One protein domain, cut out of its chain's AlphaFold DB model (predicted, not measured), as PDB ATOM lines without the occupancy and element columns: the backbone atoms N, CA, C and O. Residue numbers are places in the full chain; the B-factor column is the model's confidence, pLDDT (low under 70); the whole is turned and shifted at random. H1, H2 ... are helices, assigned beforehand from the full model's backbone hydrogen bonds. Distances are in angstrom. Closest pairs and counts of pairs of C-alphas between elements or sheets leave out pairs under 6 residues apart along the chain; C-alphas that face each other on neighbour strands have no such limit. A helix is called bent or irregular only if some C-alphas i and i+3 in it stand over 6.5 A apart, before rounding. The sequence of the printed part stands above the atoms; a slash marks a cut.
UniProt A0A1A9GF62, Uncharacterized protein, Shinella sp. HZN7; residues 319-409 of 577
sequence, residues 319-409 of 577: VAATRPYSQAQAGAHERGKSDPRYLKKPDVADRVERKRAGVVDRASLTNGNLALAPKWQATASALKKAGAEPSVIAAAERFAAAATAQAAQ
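Overview. This is residues 319 to 409 of the 577 residues of an uncharacterized protein of Shinella sp. HZN7 (UniProt A0A1A9GF62). The model has two lobes: a long helical hairpin of H3 and H4, two helices side by side, and a smaller lobe of two shorter helices, H1 and H2, set about perpendicular to each other. Two stretches with no named element, residues 319 to 326 and 357 to 366, run between the lobes. The printed part has 91 residues with four named helices, in the order H1, H2, H3, H4, and no named strand; the class is all helix. The whole is loose, with a radius of gyration of the C-alphas of 16.6 A, and flat, spanning 49 by 32 by 16 A.

Arrangement. Begin with the longest helix, H3, residues 367 to 385, which touches H4, residues 390 to 407; their closest C-alphas, those of Ala 373 and Ala 400, are 4.7 A apart. They run opposite ways at a shallow tilt of 25 degrees, a helical hairpin. H1, residues 327 to 338, touches H2, residues 346 to 356, with residues 329 to 333 alone. Look there for their closest C-alphas, those of His 333 and Ala 349, 5.8 A apart; the lines stand about perpendicular, at 74 degrees. H1 and H2 are each apart from H3 and from H4. In H2 and H4 every O i to N i+4 pair is within hydrogen-bond range; in H1 7 of 8 are, in H3 10 of 15.

Along the chain. Find C-alpha 367 at (-11.957, -14.892, 14.445); from there H3 runs 30.5 A to C-alpha 385. It is irregular, with C-alphas 367 and 370 7.4 A apart, and has a kink of 26 degrees near residue 374. H4 runs 25.8 A to C-alpha 407 at (-17.296, -16.883, 8.513). H1 starts at C-alpha 327 at (13.230, -30.802, 6.153) and measures 17.6 A; H2 measures 15.6 A.

Size, cuts and confidence. The C-alphas of Arg 341 and Lys 385, the two farthest apart, are 51.1 A apart. The printed part has no cut. The link from H3 to H4 is tight, those from H1 to H2 and from H2 to H3 are short, and no link is long. Mean pLDDT of the printed part is 83.1; it is under 70 at residues 343 to 344, 366 to 371 and 407 to 409.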
ATOM      1  N   VAL A 319      -3.949 -16.445   4.266       85.38
ATOM      2  CA  VAL A 319      -4.080 -17.357   3.110       85.38
ATOM      3  C   VAL A 319      -4.575 -18.752   3.500       85.38
ATOM      4  O   VAL A 319      -4.370 -19.718   2.770       85.38
ATOM      5  N   ALA A 320      -5.152 -18.893   4.693       85.31
ATOM      6  CA  ALA A 320      -5.643 -20.165   5.219       85.31
ATOM      7  C   ALA A 320      -4.634 -21.337   5.071       85.31
ATOM      8  O   ALA A 320      -4.997 -22.460   4.715       85.31
ATOM      9  N   ALA A 321      -3.334 -21.078   5.241       84.94
ATOM     10  CA  ALA A 321      -2.308 -22.036   4.830       84.94
ATOM     11  C   ALA A 321      -2.132 -23.184   5.839       84.94
ATOM     12  O   ALA A 321      -2.017 -22.963   7.045       84.94
ATOM     13  N   THR A 322      -1.966 -24.416   5.345       86.88
ATOM     14  CA  THR A 322      -1.553 -25.553   6.189       86.88
ATOM     15  C   THR A 322      -0.219 -25.259   6.890       86.88
ATOM     16  O   THR A 322       0.675 -24.608   6.319       86.88
ATOM     17  N   ARG A 323      -0.095 -25.718   8.148       86.25
ATOM     18  CA  ARG A 323       1.128 -25.571   8.958       86.25
ATOM     19  C   ARG A 323       2.365 -26.072   8.192       86.25
ATOM     20  O   ARG A 323       2.286 -27.091   7.509       86.25
ATOM     21  N   PRO A 324       3.508 -25.371   8.291       86.81
ATOM     22  CA  PRO A 324       4.740 -25.827   7.659       86.81
ATOM     23  C   PRO A 324       5.276 -27.100   8.330       86.81
ATOM     24  O   PRO A 324       4.926 -27.415   9.469       86.81
ATOM     25  N   TYR A 325       6.176 -27.787   7.632       87.31
ATOM     26  CA  TYR A 325       6.959 -28.912   8.139       87.31
ATOM     27  C   TYR A 325       8.461 -28.630   7.978       87.31
ATOM     28  O   TYR A 325       8.862 -27.769   7.191       87.31
ATOM     29  N   SER A 326       9.302 -29.318   8.751       84.06
ATOM     30  CA  SER A 326      10.763 -29.216   8.634       84.06
ATOM     31  C   SER A 326      11.318 -30.153   7.555       84.06
ATOM     32  O   SER A 326      10.679 -31.133   7.180       84.06
ATOM     33  N   GLN A 327      12.544 -29.901   7.088       80.56
ATOM     34  CA  GLN A 327      13.230 -30.802   6.153       80.56
ATOM     35  C   GLN A 327      13.395 -32.216   6.733       80.56
ATOM     36  O   GLN A 327      13.197 -33.197   6.024       80.56
ATOM     37  N   ALA A 328      13.665 -32.332   8.038       83.56
ATOM     38  CA  ALA A 328      13.721 -33.621   8.723       83.56
ATOM     39  C   ALA A 328      12.372 -34.359   8.687       83.56
ATOM     40  O   ALA A 328      12.346 -35.570   8.489       83.56
ATOM     41  N   GLN A 329      11.254 -33.638   8.837       86.88
ATOM     42  CA  GLN A 329       9.909 -34.212   8.715       86.88
ATOM     43  C   GLN A 329       9.613 -34.656   7.279       86.88
ATOM     44  O   GLN A 329       9.065 -35.737   7.092       86.88
ATOM     45  N   ALA A 330      10.027 -33.875   6.278       85.25
ATOM     46  CA  ALA A 330       9.901 -34.259   4.874       85.25
ATOM     47  C   ALA A 330      10.708 -35.527   4.557       85.25
ATOM     48  O   ALA A 330      10.169 -36.468   3.990       85.25
ATOM     49  N   GLY A 331      11.977 -35.584   4.978       85.31
ATOM     50  CA  GLY A 331      12.836 -36.749   4.753       85.31
ATOM     51  C   GLY A 331      12.379 -37.996   5.514       85.31
ATOM     52  O   GLY A 331      12.471 -39.098   4.987       85.31
ATOM     53  N   ALA A 332      11.857 -37.834   6.735       84.94
ATOM     54  CA  ALA A 332      11.249 -38.934   7.483       84.94
ATOM     55  C   ALA A 332       9.985 -39.461   6.788       84.94
ATOM     56  O   ALA A 332       9.818 -40.669   6.687       84.94
ATOM     57  N   HIS A 333       9.136 -38.569   6.267       86.19
ATOM     58  CA  HIS A 333       7.958 -38.955   5.494       86.19
ATOM     59  C   HIS A 333       8.337 -39.705   4.206       86.19
ATOM     60  O   HIS A 333       7.753 -40.749   3.944       86.19
ATOM     61  N   GLU A 334       9.344 -39.249   3.447       87.69
ATOM     62  CA  GLU A 334       9.799 -39.980   2.249       87.69
ATOM     63  C   GLU A 334      10.335 -41.372   2.580       87.69
ATOM     64  O   GLU A 334       9.916 -42.344   1.963       87.69
ATOM     65  N   ARG A 335      11.207 -41.502   3.589       86.38
ATOM     66  CA  ARG A 335      11.703 -42.823   4.016       86.38
ATOM     67  C   ARG A 335      10.585 -43.711   4.558       86.38
ATOM     68  O   ARG A 335      10.615 -44.915   4.336       86.38
ATOM     69  N   GLY A 336       9.594 -43.111   5.217       84.31
ATOM     70  CA  GLY A 336       8.408 -43.790   5.731       84.31
ATOM     71  C   GLY A 336       7.581 -44.492   4.652       84.31
ATOM     72  O   GLY A 336       6.981 -45.520   4.934       84.31
ATOM     73  N   LYS A 337       7.589 -43.990   3.408       83.75
ATOM     74  CA  LYS A 337       6.895 -44.648   2.288       83.75
ATOM     75  C   LYS A 337       7.484 -46.017   1.949       83.75
ATOM     76  O   LYS A 337       6.752 -46.888   1.497       83.75
ATOM     77  N   SER A 338       8.791 -46.190   2.144       84.56
ATOM     78  CA  SER A 338       9.501 -47.442   1.854       84.56
ATOM     79  C   SER A 338       9.709 -48.304   3.098       84.56
ATOM     80  O   SER A 338       9.756 -49.525   2.991       84.56
ATOM     81  N   ASP A 339       9.842 -47.689   4.273       83.00
ATOM     82  CA  ASP A 339      10.073 -48.385   5.535       83.00
ATOM     83  C   ASP A 339       9.297 -47.705   6.682       83.00
ATOM     84  O   ASP A 339       9.671 -46.608   7.127       83.00
ATOM     85  N   PRO A 340       8.243 -48.366   7.210       78.19
ATOM     86  CA  PRO A 340       7.400 -47.834   8.280       78.19
ATOM     87  C   PRO A 340       8.152 -47.418   9.550       78.19
ATOM     88  O   PRO A 340       7.650 -46.593  10.309       78.19
ATOM     89  N   ARG A 341       9.378 -47.908   9.785       78.75
ATOM     90  CA  ARG A 341      10.196 -47.527  10.952       78.75
ATOM     91  C   ARG A 341      10.598 -46.049  10.956       78.75
ATOM     92  O   ARG A 341      10.896 -45.497  12.016       78.75
ATOM     93  N   TYR A 342      10.605 -45.392   9.794       72.88
ATOM     94  CA  TYR A 342      10.909 -43.961   9.677       72.88
ATOM     95  C   TYR A 342       9.674 -43.061   9.739       72.88
ATOM     96  O   TYR A 342       9.836 -41.839   9.866       72.88
ATOM     97  N   LEU A 343       8.458 -43.626   9.688       64.31
ATOM     98  CA  LEU A 343       7.244 -42.848   9.900       64.31
ATOM     99  C   LEU A 343       7.256 -42.295  11.326       64.31
ATOM    100  O   LEU A 343       7.238 -43.010  12.326       64.31
ATOM    101  N   LYS A 344       7.279 -40.966  11.418       64.62
ATOM    102  CA  LYS A 344       6.856 -40.279  12.638       64.62
ATOM    103  C   LYS A 344       5.344 -40.486  12.810       64.62
ATOM    104  O   LYS A 344       4.680 -41.006  11.917       64.62
ATOM    105  N   LYS A 345       4.812 -40.058  13.959       75.06
ATOM    106  CA  LYS A 345       3.370 -40.025  14.255       75.06
ATOM    107  C   LYS A 345       2.534 -39.627  13.009       75.06
ATOM    108  O   LYS A 345       2.977 -38.734  12.276       75.06
ATOM    109  N   PRO A 346       1.352 -40.239  12.780       77.31
ATOM    110  CA  PRO A 346       0.522 -39.999  11.589       77.31
ATOM    111  C   PRO A 346       0.266 -38.513  11.286       77.31
ATOM    112  O   PRO A 346       0.322 -38.093  10.135       77.31
ATOM    113  N   ASP A 347       0.143 -37.681  12.325       80.62
ATOM    114  CA  ASP A 347      -0.053 -36.230  12.217       80.62
ATOM    115  C   ASP A 347       1.048 -35.496  11.421       80.62
ATOM    116  O   ASP A 347       0.806 -34.438  10.831       80.62
ATOM    117  N   VAL A 348       2.280 -36.015  11.423       81.00
ATOM    118  CA  VAL A 348       3.399 -35.444  10.665       81.00
ATOM    119  C   VAL A 348       3.278 -35.792   9.188       81.00
ATOM    120  O   VAL A 348       3.509 -34.910   8.358       81.00
ATOM    121  N   ALA A 349       2.921 -37.038   8.867       83.56
ATOM    122  CA  ALA A 349       2.723 -37.488   7.493       83.56
ATOM    123  C   ALA A 349       1.548 -36.738   6.852       83.56
ATOM    124  O   ALA A 349       1.748 -36.055   5.846       83.56
ATOM    125  N   ASP A 350       0.398 -36.704   7.531       86.25
ATOM    126  CA  ASP A 350      -0.788 -35.960   7.098       86.25
ATOM    127  C   ASP A 350      -0.470 -34.481   6.864       86.25
ATOM    128  O   ASP A 350      -0.901 -33.869   5.885       86.25
ATOM    129  N   ARG A 351       0.326 -33.866   7.750       87.94
ATOM    130  CA  ARG A 351       0.734 -32.464   7.598       87.94
ATOM    131  C   ARG A 351       1.598 -32.247   6.356       87.94
ATOM    132  O   ARG A 351       1.428 -31.220   5.693       87.94
ATOM    133  N   VAL A 352       2.530 -33.155   6.059       87.81
ATOM    134  CA  VAL A 352       3.381 -33.076   4.860       87.81
ATOM    135  C   VAL A 352       2.523 -33.182   3.602       87.81
ATOM    136  O   VAL A 352       2.618 -32.315   2.730       87.81
ATOM    137  N   GLU A 353       1.639 -34.175   3.539       89.38
ATOM    138  CA  GLU A 353       0.754 -34.411   2.396       89.38
ATOM    139  C   GLU A 353      -0.217 -33.253   2.175       89.38
ATOM    140  O   GLU A 353      -0.237 -32.658   1.095       89.38
ATOM    141  N   ARG A 354      -0.938 -32.828   3.222       90.50
ATOM    142  CA  ARG A 354      -1.857 -31.681   3.153       90.50
ATOM    143  C   ARG A 354      -1.159 -30.412   2.682       90.50
ATOM    144  O   ARG A 354      -1.725 -29.646   1.904       90.50
ATOM    145  N   LYS A 355       0.070 -30.164   3.145       89.19
ATOM    146  CA  LYS A 355       0.834 -28.979   2.740       89.19
ATOM    147  C   LYS A 355       1.261 -29.051   1.273       89.19
ATOM    148  O   LYS A 355       1.182 -28.026   0.598       89.19
ATOM    149  N   ARG A 356       1.678 -30.223   0.785       87.81
ATOM    150  CA  ARG A 356       2.058 -30.453  -0.623       87.81
ATOM    151  C   ARG A 356       0.872 -30.359  -1.573       87.81
ATOM    152  O   ARG A 356       0.979 -29.700  -2.597       87.81
ATOM    153  N   ALA A 357      -0.269 -30.922  -1.185       86.50
ATOM    154  CA  ALA A 357      -1.521 -30.819  -1.931       86.50
ATOM    155  C   ALA A 357      -2.153 -29.412  -1.867       86.50
ATOM    156  O   ALA A 357      -3.183 -29.161  -2.488       86.50
ATOM    157  N   GLY A 358      -1.563 -28.474  -1.112       82.50
ATOM    158  CA  GLY A 358      -2.097 -27.119  -0.971       82.50
ATOM    159  C   GLY A 358      -3.463 -27.085  -0.285       82.50
ATOM    160  O   GLY A 358      -4.257 -26.184  -0.553       82.50
ATOM    161  N   VAL A 359      -3.742 -28.061   0.586       86.31
ATOM    162  CA  VAL A 359      -5.008 -28.157   1.314       86.31
ATOM    163  C   VAL A 359      -5.165 -26.936   2.206       86.31
ATOM    164  O   VAL A 359      -4.239 -26.518   2.916       86.31
ATOM    165  N   VAL A 360      -6.367 -26.376   2.176       84.75
ATOM    166  CA  VAL A 360      -6.728 -25.219   2.978       84.75
ATOM    167  C   VAL A 360      -6.930 -25.619   4.440       84.75
ATOM    168  O   VAL A 360      -7.568 -26.620   4.768       84.75
ATOM    169  N   ASP A 361      -6.381 -24.811   5.335       85.25
ATOM    170  CA  ASP A 361      -6.438 -24.972   6.778       85.25
ATOM    171  C   ASP A 361      -7.316 -23.872   7.371       85.25
ATOM    172  O   ASP A 361      -6.845 -22.795   7.746       85.25
ATOM    173  N   ARG A 362      -8.623 -24.134   7.406       79.12
ATOM    174  CA  ARG A 362      -9.630 -23.161   7.854       79.12
ATOM    175  C   ARG A 362      -9.427 -22.741   9.310       79.12
ATOM    176  O   ARG A 362      -9.525 -21.563   9.604       79.12
ATOM    177  N   ALA A 363      -8.969 -23.648  10.175       76.56
ATOM    178  CA  ALA A 363      -8.628 -23.343  11.569       76.56
ATOM    179  C   ALA A 363      -7.457 -22.348  11.719       76.56
ATOM    180  O   ALA A 363      -7.186 -21.847  12.809       76.56
ATOM    181  N   SER A 364      -6.707 -22.075  10.647       79.12
ATOM    182  CA  SER A 364      -5.709 -21.004  10.642       79.12
ATOM    183  C   SER A 364      -6.305 -19.607  10.490       79.12
ATOM    184  O   SER A 364      -5.613 -18.635  10.799       79.12
ATOM    185  N   LEU A 365      -7.552 -19.517  10.025       74.81
ATOM    186  CA  LEU A 365      -8.300 -18.281   9.924       74.81
ATOM    187  C   LEU A 365      -8.838 -17.935  11.323       74.81
ATOM    188  O   LEU A 365      -9.775 -18.562  11.803       74.81
ATOM    189  N   THR A 366      -8.202 -16.995  12.018       63.44
ATOM    190  CA  THR A 366      -8.628 -16.546  13.357       63.44
ATOM    191  C   THR A 366      -9.879 -15.661  13.282       63.44
ATOM    192  O   THR A 366     -10.135 -15.070  12.237       63.44
ATOM    193  N   ASN A 367     -10.620 -15.516  14.389       55.25
ATOM    194  CA  ASN A 367     -11.957 -14.892  14.445       55.25
ATOM    195  C   ASN A 367     -12.082 -13.459  13.862       55.25
ATOM    196  O   ASN A 367     -13.179 -13.062  13.500       55.25
ATOM    197  N   GLY A 368     -10.987 -12.719  13.638       53.84
ATOM    198  CA  GLY A 368     -10.996 -11.417  12.941       53.84
ATOM    199  C   GLY A 368     -11.104 -11.470  11.402       53.84
ATOM    200  O   GLY A 368     -10.895 -10.461  10.728       53.84
ATOM    201  N   ASN A 369     -11.372 -12.640  10.810       56.06
ATOM    202  CA  ASN A 369     -11.210 -12.890   9.371       56.06
ATOM    203  C   ASN A 369     -12.457 -12.660   8.497       56.06
ATOM    204  O   ASN A 369     -12.368 -12.838   7.279       56.06
ATOM    205  N   LEU A 370     -13.581 -12.200   9.063       57.66
ATOM    206  CA  LEU A 370     -14.774 -11.799   8.294       57.66
ATOM    207  C   LEU A 370     -14.438 -10.756   7.208       57.66
ATOM    208  O   LEU A 370     -14.965 -10.806   6.099       57.66
ATOM    209  N   ALA A 371     -13.466  -9.878   7.474       69.56
ATOM    210  CA  ALA A 371     -13.003  -8.866   6.524       69.56
ATOM    211  C   ALA A 371     -12.066  -9.394   5.414       69.56
ATOM    212  O   ALA A 371     -11.715  -8.632   4.511       69.56
ATOM    213  N   LEU A 372     -11.607 -10.654   5.459       80.25
ATOM    214  CA  LEU A 372     -10.684 -11.198   4.448       80.25
ATOM    215  C   LEU A 372     -11.397 -11.727   3.205       80.25
ATOM    216  O   LEU A 372     -10.851 -11.603   2.111       80.25
ATOM    217  N   ALA A 373     -12.600 -12.289   3.354       83.94
ATOM    218  CA  ALA A 373     -13.382 -12.798   2.228       83.94
ATOM    219  C   ALA A 373     -13.594 -11.735   1.127       83.94
ATOM    220  O   ALA A 373     -13.163 -11.982  -0.003       83.94
ATOM    221  N   PRO A 374     -14.128 -10.528   1.426       87.31
ATOM    222  CA  PRO A 374     -14.297  -9.494   0.402       87.31
ATOM    223  C   PRO A 374     -12.960  -9.013  -0.185       87.31
ATOM    224  O   PRO A 374     -12.869  -8.742  -1.381       87.31
ATOM    225  N   LYS A 375     -11.881  -8.969   0.612       89.38
ATOM    226  CA  LYS A 375     -10.540  -8.584   0.132       89.38
ATOM    227  C   LYS A 375      -9.976  -9.590  -0.874       89.38
ATOM    228  O   LYS A 375      -9.424  -9.187  -1.899       89.38
ATOM    229  N   TRP A 376     -10.129 -10.891  -0.622       90.38
ATOM    230  CA  TRP A 376      -9.691 -11.929  -1.558       90.38
ATOM    231  C   TRP A 376     -10.561 -12.000  -2.814       90.38
ATOM    232  O   TRP A 376     -10.018 -12.206  -3.897       90.38
ATOM    233  N   GLN A 377     -11.871 -11.747  -2.711       91.31
ATOM    234  CA  GLN A 377     -12.759 -11.616  -3.878       91.31
ATOM    235  C   GLN A 377     -12.364 -10.426  -4.763       91.31
ATOM    236  O   GLN A 377     -12.245 -10.566  -5.985       91.31
ATOM    237  N   ALA A 378     -12.093  -9.269  -4.152       93.38
ATOM    238  CA  ALA A 378     -11.592  -8.097  -4.865       93.38
ATOM    239  C   ALA A 378     -10.231  -8.381  -5.520       93.38
ATOM    240  O   ALA A 378     -10.022  -8.038  -6.682       93.38
ATOM    241  N   THR A 379      -9.336  -9.087  -4.819       92.12
ATOM    242  CA  THR A 379      -8.030  -9.505  -5.356       92.12
ATOM    243  C   THR A 379      -8.182 -10.434  -6.560       92.12
ATOM    244  O   THR A 379      -7.558 -10.197  -7.590       92.12
ATOM    245  N   ALA A 380      -9.037 -11.458  -6.480       93.50
ATOM    246  CA  ALA A 380      -9.315 -12.354  -7.604       93.50
ATOM    247  C   ALA A 380      -9.878 -11.589  -8.815       93.50
ATOM    248  O   ALA A 380      -9.460 -11.823  -9.947       93.50
ATOM    249  N   SER A 381     -10.775 -10.629  -8.575       95.12
ATOM    250  CA  SER A 381     -11.345  -9.774  -9.623       95.12
ATOM    251  C   SER A 381     -10.288  -8.883 -10.281       95.12
ATOM    252  O   SER A 381     -10.265  -8.752 -11.503       95.12
ATOM    253  N   ALA A 382      -9.386  -8.297  -9.490       94.62
ATOM    254  CA  ALA A 382      -8.275  -7.498  -9.998       94.62
ATOM    255  C   ALA A 382      -7.296  -8.346 -10.828       94.62
ATOM    256  O   ALA A 382      -6.899  -7.930 -11.912       94.62
ATOM    257  N   LEU A 383      -6.969  -9.559 -10.366       93.88
ATOM    258  CA  LEU A 383      -6.107 -10.501 -11.089       93.88
ATOM    259  C   LEU A 383      -6.710 -10.918 -12.438       93.88
ATOM    260  O   LEU A 383      -5.988 -10.962 -13.429       93.88
ATOM    261  N   LYS A 384      -8.028 -11.160 -12.495       94.50
ATOM    262  CA  LYS A 384      -8.742 -11.435 -13.754       94.50
ATOM    263  C   LYS A 384      -8.635 -10.266 -14.731       94.50
ATOM    264  O   LYS A 384      -8.284 -10.472 -15.886       94.50
ATOM    265  N   LYS A 385      -8.893  -9.040 -14.263       95.38
ATOM    266  CA  LYS A 385      -8.798  -7.824 -15.093       95.38
ATOM    267  C   LYS A 385      -7.384  -7.581 -15.620       95.38
ATOM    268  O   LYS A 385      -7.231  -7.099 -16.732       95.38
ATOM    269  N   ALA A 386      -6.370  -7.920 -14.829       92.88
ATOM    270  CA  ALA A 386      -4.967  -7.773 -15.202       92.88
ATOM    271  C   ALA A 386      -4.438  -8.908 -16.103       92.88
ATOM    272  O   ALA A 386      -3.261  -8.886 -16.450       92.88
ATOM    273  N   GLY A 387      -5.258  -9.911 -16.449       92.25
ATOM    274  CA  GLY A 387      -4.816 -11.053 -17.256       92.25
ATOM    275  C   GLY A 387      -3.784 -11.938 -16.551       92.25
ATOM    276  O   GLY A 387      -2.898 -12.486 -17.199       92.25
ATOM    277  N   ALA A 388      -3.853 -12.051 -15.219       90.25
ATOM    278  CA  ALA A 388      -2.923 -12.881 -14.460       90.25
ATOM    279  C   ALA A 388      -3.094 -14.381 -14.772       90.25
ATOM    280  O   ALA A 388      -4.169 -14.840 -15.155       90.25
ATOM    281  N   GLU A 389      -2.042 -15.158 -14.508       89.19
ATOM    282  CA  GLU A 389      -2.036 -16.617 -14.655       89.19
ATOM    283  C   GLU A 389      -3.256 -17.294 -13.988       89.19
ATOM    284  O   GLU A 389      -3.534 -17.018 -12.808       89.19
ATOM    285  N   PRO A 390      -3.937 -18.251 -14.655       92.25
ATOM    286  CA  PRO A 390      -5.115 -18.929 -14.104       92.25
ATOM    287  C   PRO A 390      -4.865 -19.565 -12.733       92.25
ATOM    288  O   PRO A 390      -5.717 -19.521 -11.845       92.25
ATOM    289  N   SER A 391      -3.659 -20.099 -12.518       87.12
ATOM    290  CA  SER A 391      -3.258 -20.698 -11.240       87.12
ATOM    291  C   SER A 391      -3.215 -19.692 -10.077       87.12
ATOM    292  O   SER A 391      -3.477 -20.060  -8.928       87.12
ATOM    293  N   VAL A 392      -2.913 -18.420 -10.359       86.06
ATOM    294  CA  VAL A 392      -2.854 -17.331  -9.371       86.06
ATOM    295  C   VAL A 392      -4.262 -16.842  -9.040       86.06
ATOM    296  O   VAL A 392      -4.586 -16.666  -7.863       86.06
ATOM    297  N   ILE A 393      -5.124 -16.708 -10.052       91.50
ATOM    298  CA  ILE A 393      -6.547 -16.384  -9.877       91.50
ATOM    299  C   ILE A 393      -7.228 -17.468  -9.028       91.50
ATOM    300  O   ILE A 393      -7.820 -17.157  -7.992       91.50
ATOM    301  N   ALA A 394      -7.045 -18.743  -9.385       90.25
ATOM    302  CA  ALA A 394      -7.603 -19.877  -8.649       90.25
ATOM    303  C   ALA A 394      -7.097 -19.949  -7.196       90.25
ATOM    304  O   ALA A 394      -7.803 -20.406  -6.297       90.25
ATOM    305  N   ALA A 395      -5.869 -19.500  -6.914       87.88
ATOM    306  CA  ALA A 395      -5.385 -19.397  -5.539       87.88
ATOM    307  C   ALA A 395      -6.159 -18.338  -4.735       87.88
ATOM    308  O   ALA A 395      -6.610 -18.643  -3.630       87.88
ATOM    309  N   ALA A 396      -6.359 -17.139  -5.290       89.44
ATOM    310  CA  ALA A 396      -7.120 -16.073  -4.634       89.44
ATOM    311  C   ALA A 396      -8.590 -16.470  -4.398       89.44
ATOM    312  O   ALA A 396      -9.119 -16.253  -3.307       89.44
ATOM    313  N   GLU A 397      -9.228 -17.124  -5.372       91.12
ATOM    314  CA  GLU A 397     -10.599 -17.636  -5.246       91.12
ATOM    315  C   GLU A 397     -10.726 -18.713  -4.163       91.12
ATOM    316  O   GLU A 397     -11.647 -18.665  -3.347       91.12
ATOM    317  N   ARG A 398      -9.769 -19.650  -4.085       89.56
ATOM    318  CA  ARG A 398      -9.733 -20.653  -3.005       89.56
ATOM    319  C   ARG A 398      -9.637 -20.006  -1.625       89.56
ATOM    320  O   ARG A 398     -10.287 -20.477  -0.692       89.56
ATOM    321  N   PHE A 399      -8.849 -18.939  -1.476       87.62
ATOM    322  CA  PHE A 399      -8.746 -18.214  -0.206       87.62
ATOM    323  C   PHE A 399     -10.027 -17.450   0.131       87.62
ATOM    324  O   PHE A 399     -10.469 -17.508   1.279       87.62
ATOM    325  N   ALA A 400     -10.662 -16.816  -0.859       88.69
ATOM    326  CA  ALA A 400     -11.970 -16.189  -0.691       88.69
ATOM    327  C   ALA A 400     -13.017 -17.200  -0.202       88.69
ATOM    328  O   ALA A 400     -13.646 -16.981   0.830       88.69
ATOM    329  N   ALA A 401     -13.141 -18.346  -0.879       88.12
ATOM    330  CA  ALA A 401     -14.092 -19.396  -0.515       88.12
ATOM    331  C   ALA A 401     -13.839 -19.954   0.895       88.12
ATOM    332  O   ALA A 401     -14.774 -20.199   1.656       88.12
ATOM    333  N   ALA A 402     -12.572 -20.134   1.271       86.19
ATOM    334  CA  ALA A 402     -12.211 -20.596   2.604       86.19
ATOM    335  C   ALA A 402     -12.578 -19.596   3.705       86.19
ATOM    336  O   ALA A 402     -13.085 -20.008   4.748       86.19
ATOM    337  N   ALA A 403     -12.336 -18.303   3.466       84.06
ATOM    338  CA  ALA A 403     -12.701 -17.234   4.386       84.06
ATOM    339  C   ALA A 403     -14.225 -17.138   4.557       84.06
ATOM    340  O   ALA A 403     -14.700 -17.107   5.689       84.06
ATOM    341  N   THR A 404     -14.989 -17.200   3.461       84.19
ATOM    342  CA  THR A 404     -16.461 -17.227   3.497       84.19
ATOM    343  C   THR A 404     -16.992 -18.438   4.264       84.19
ATOM    344  O   THR A 404     -17.870 -18.302   5.111       84.19
ATOM    345  N   ALA A 405     -16.440 -19.631   4.024       79.75
ATOM    346  CA  ALA A 405     -16.885 -20.845   4.706       79.75
ATOM    347  C   ALA A 405     -16.592 -20.824   6.216       79.75
ATOM    348  O   ALA A 405     -17.361 -21.384   6.991       79.75
ATOM    349  N   GLN A 406     -15.485 -20.200   6.637       74.62
ATOM    350  CA  GLN A 406     -15.148 -20.048   8.055       74.62
ATOM    351  C   GLN A 406     -16.034 -19.002   8.746       74.62
ATOM    352  O   GLN A 406     -16.414 -19.204   9.894       74.62
ATOM    353  N   ALA A 407     -16.372 -17.916   8.047       67.69
ATOM    354  CA  ALA A 407     -17.296 -16.883   8.513       67.69
ATOM    355  C   ALA A 407     -18.715 -17.414   8.778       67.69
ATOM    356  O   ALA A 407     -19.391 -16.935   9.678       67.69
ATOM    357  N   ALA A 408     -19.152 -18.406   8.000       63.41
ATOM    358  CA  ALA A 408     -20.464 -19.031   8.142       63.41
ATOM    359  C   ALA A 408     -20.559 -20.035   9.311       63.41
ATOM    360  O   ALA A 408     -21.638 -20.566   9.565       63.41
ATOM    361  N   GLN A 409     -19.454 -20.334  10.007       57.56
ATOM    362  CA  GLN A 409     -19.481 -21.212  11.178       57.56
ATOM    363  C   GLN A 409     -19.896 -20.408  12.419       57.56
ATOM    364  O   GLN A 409     -19.271 -19.383  12.695       57.56
TER     365      GLN A 409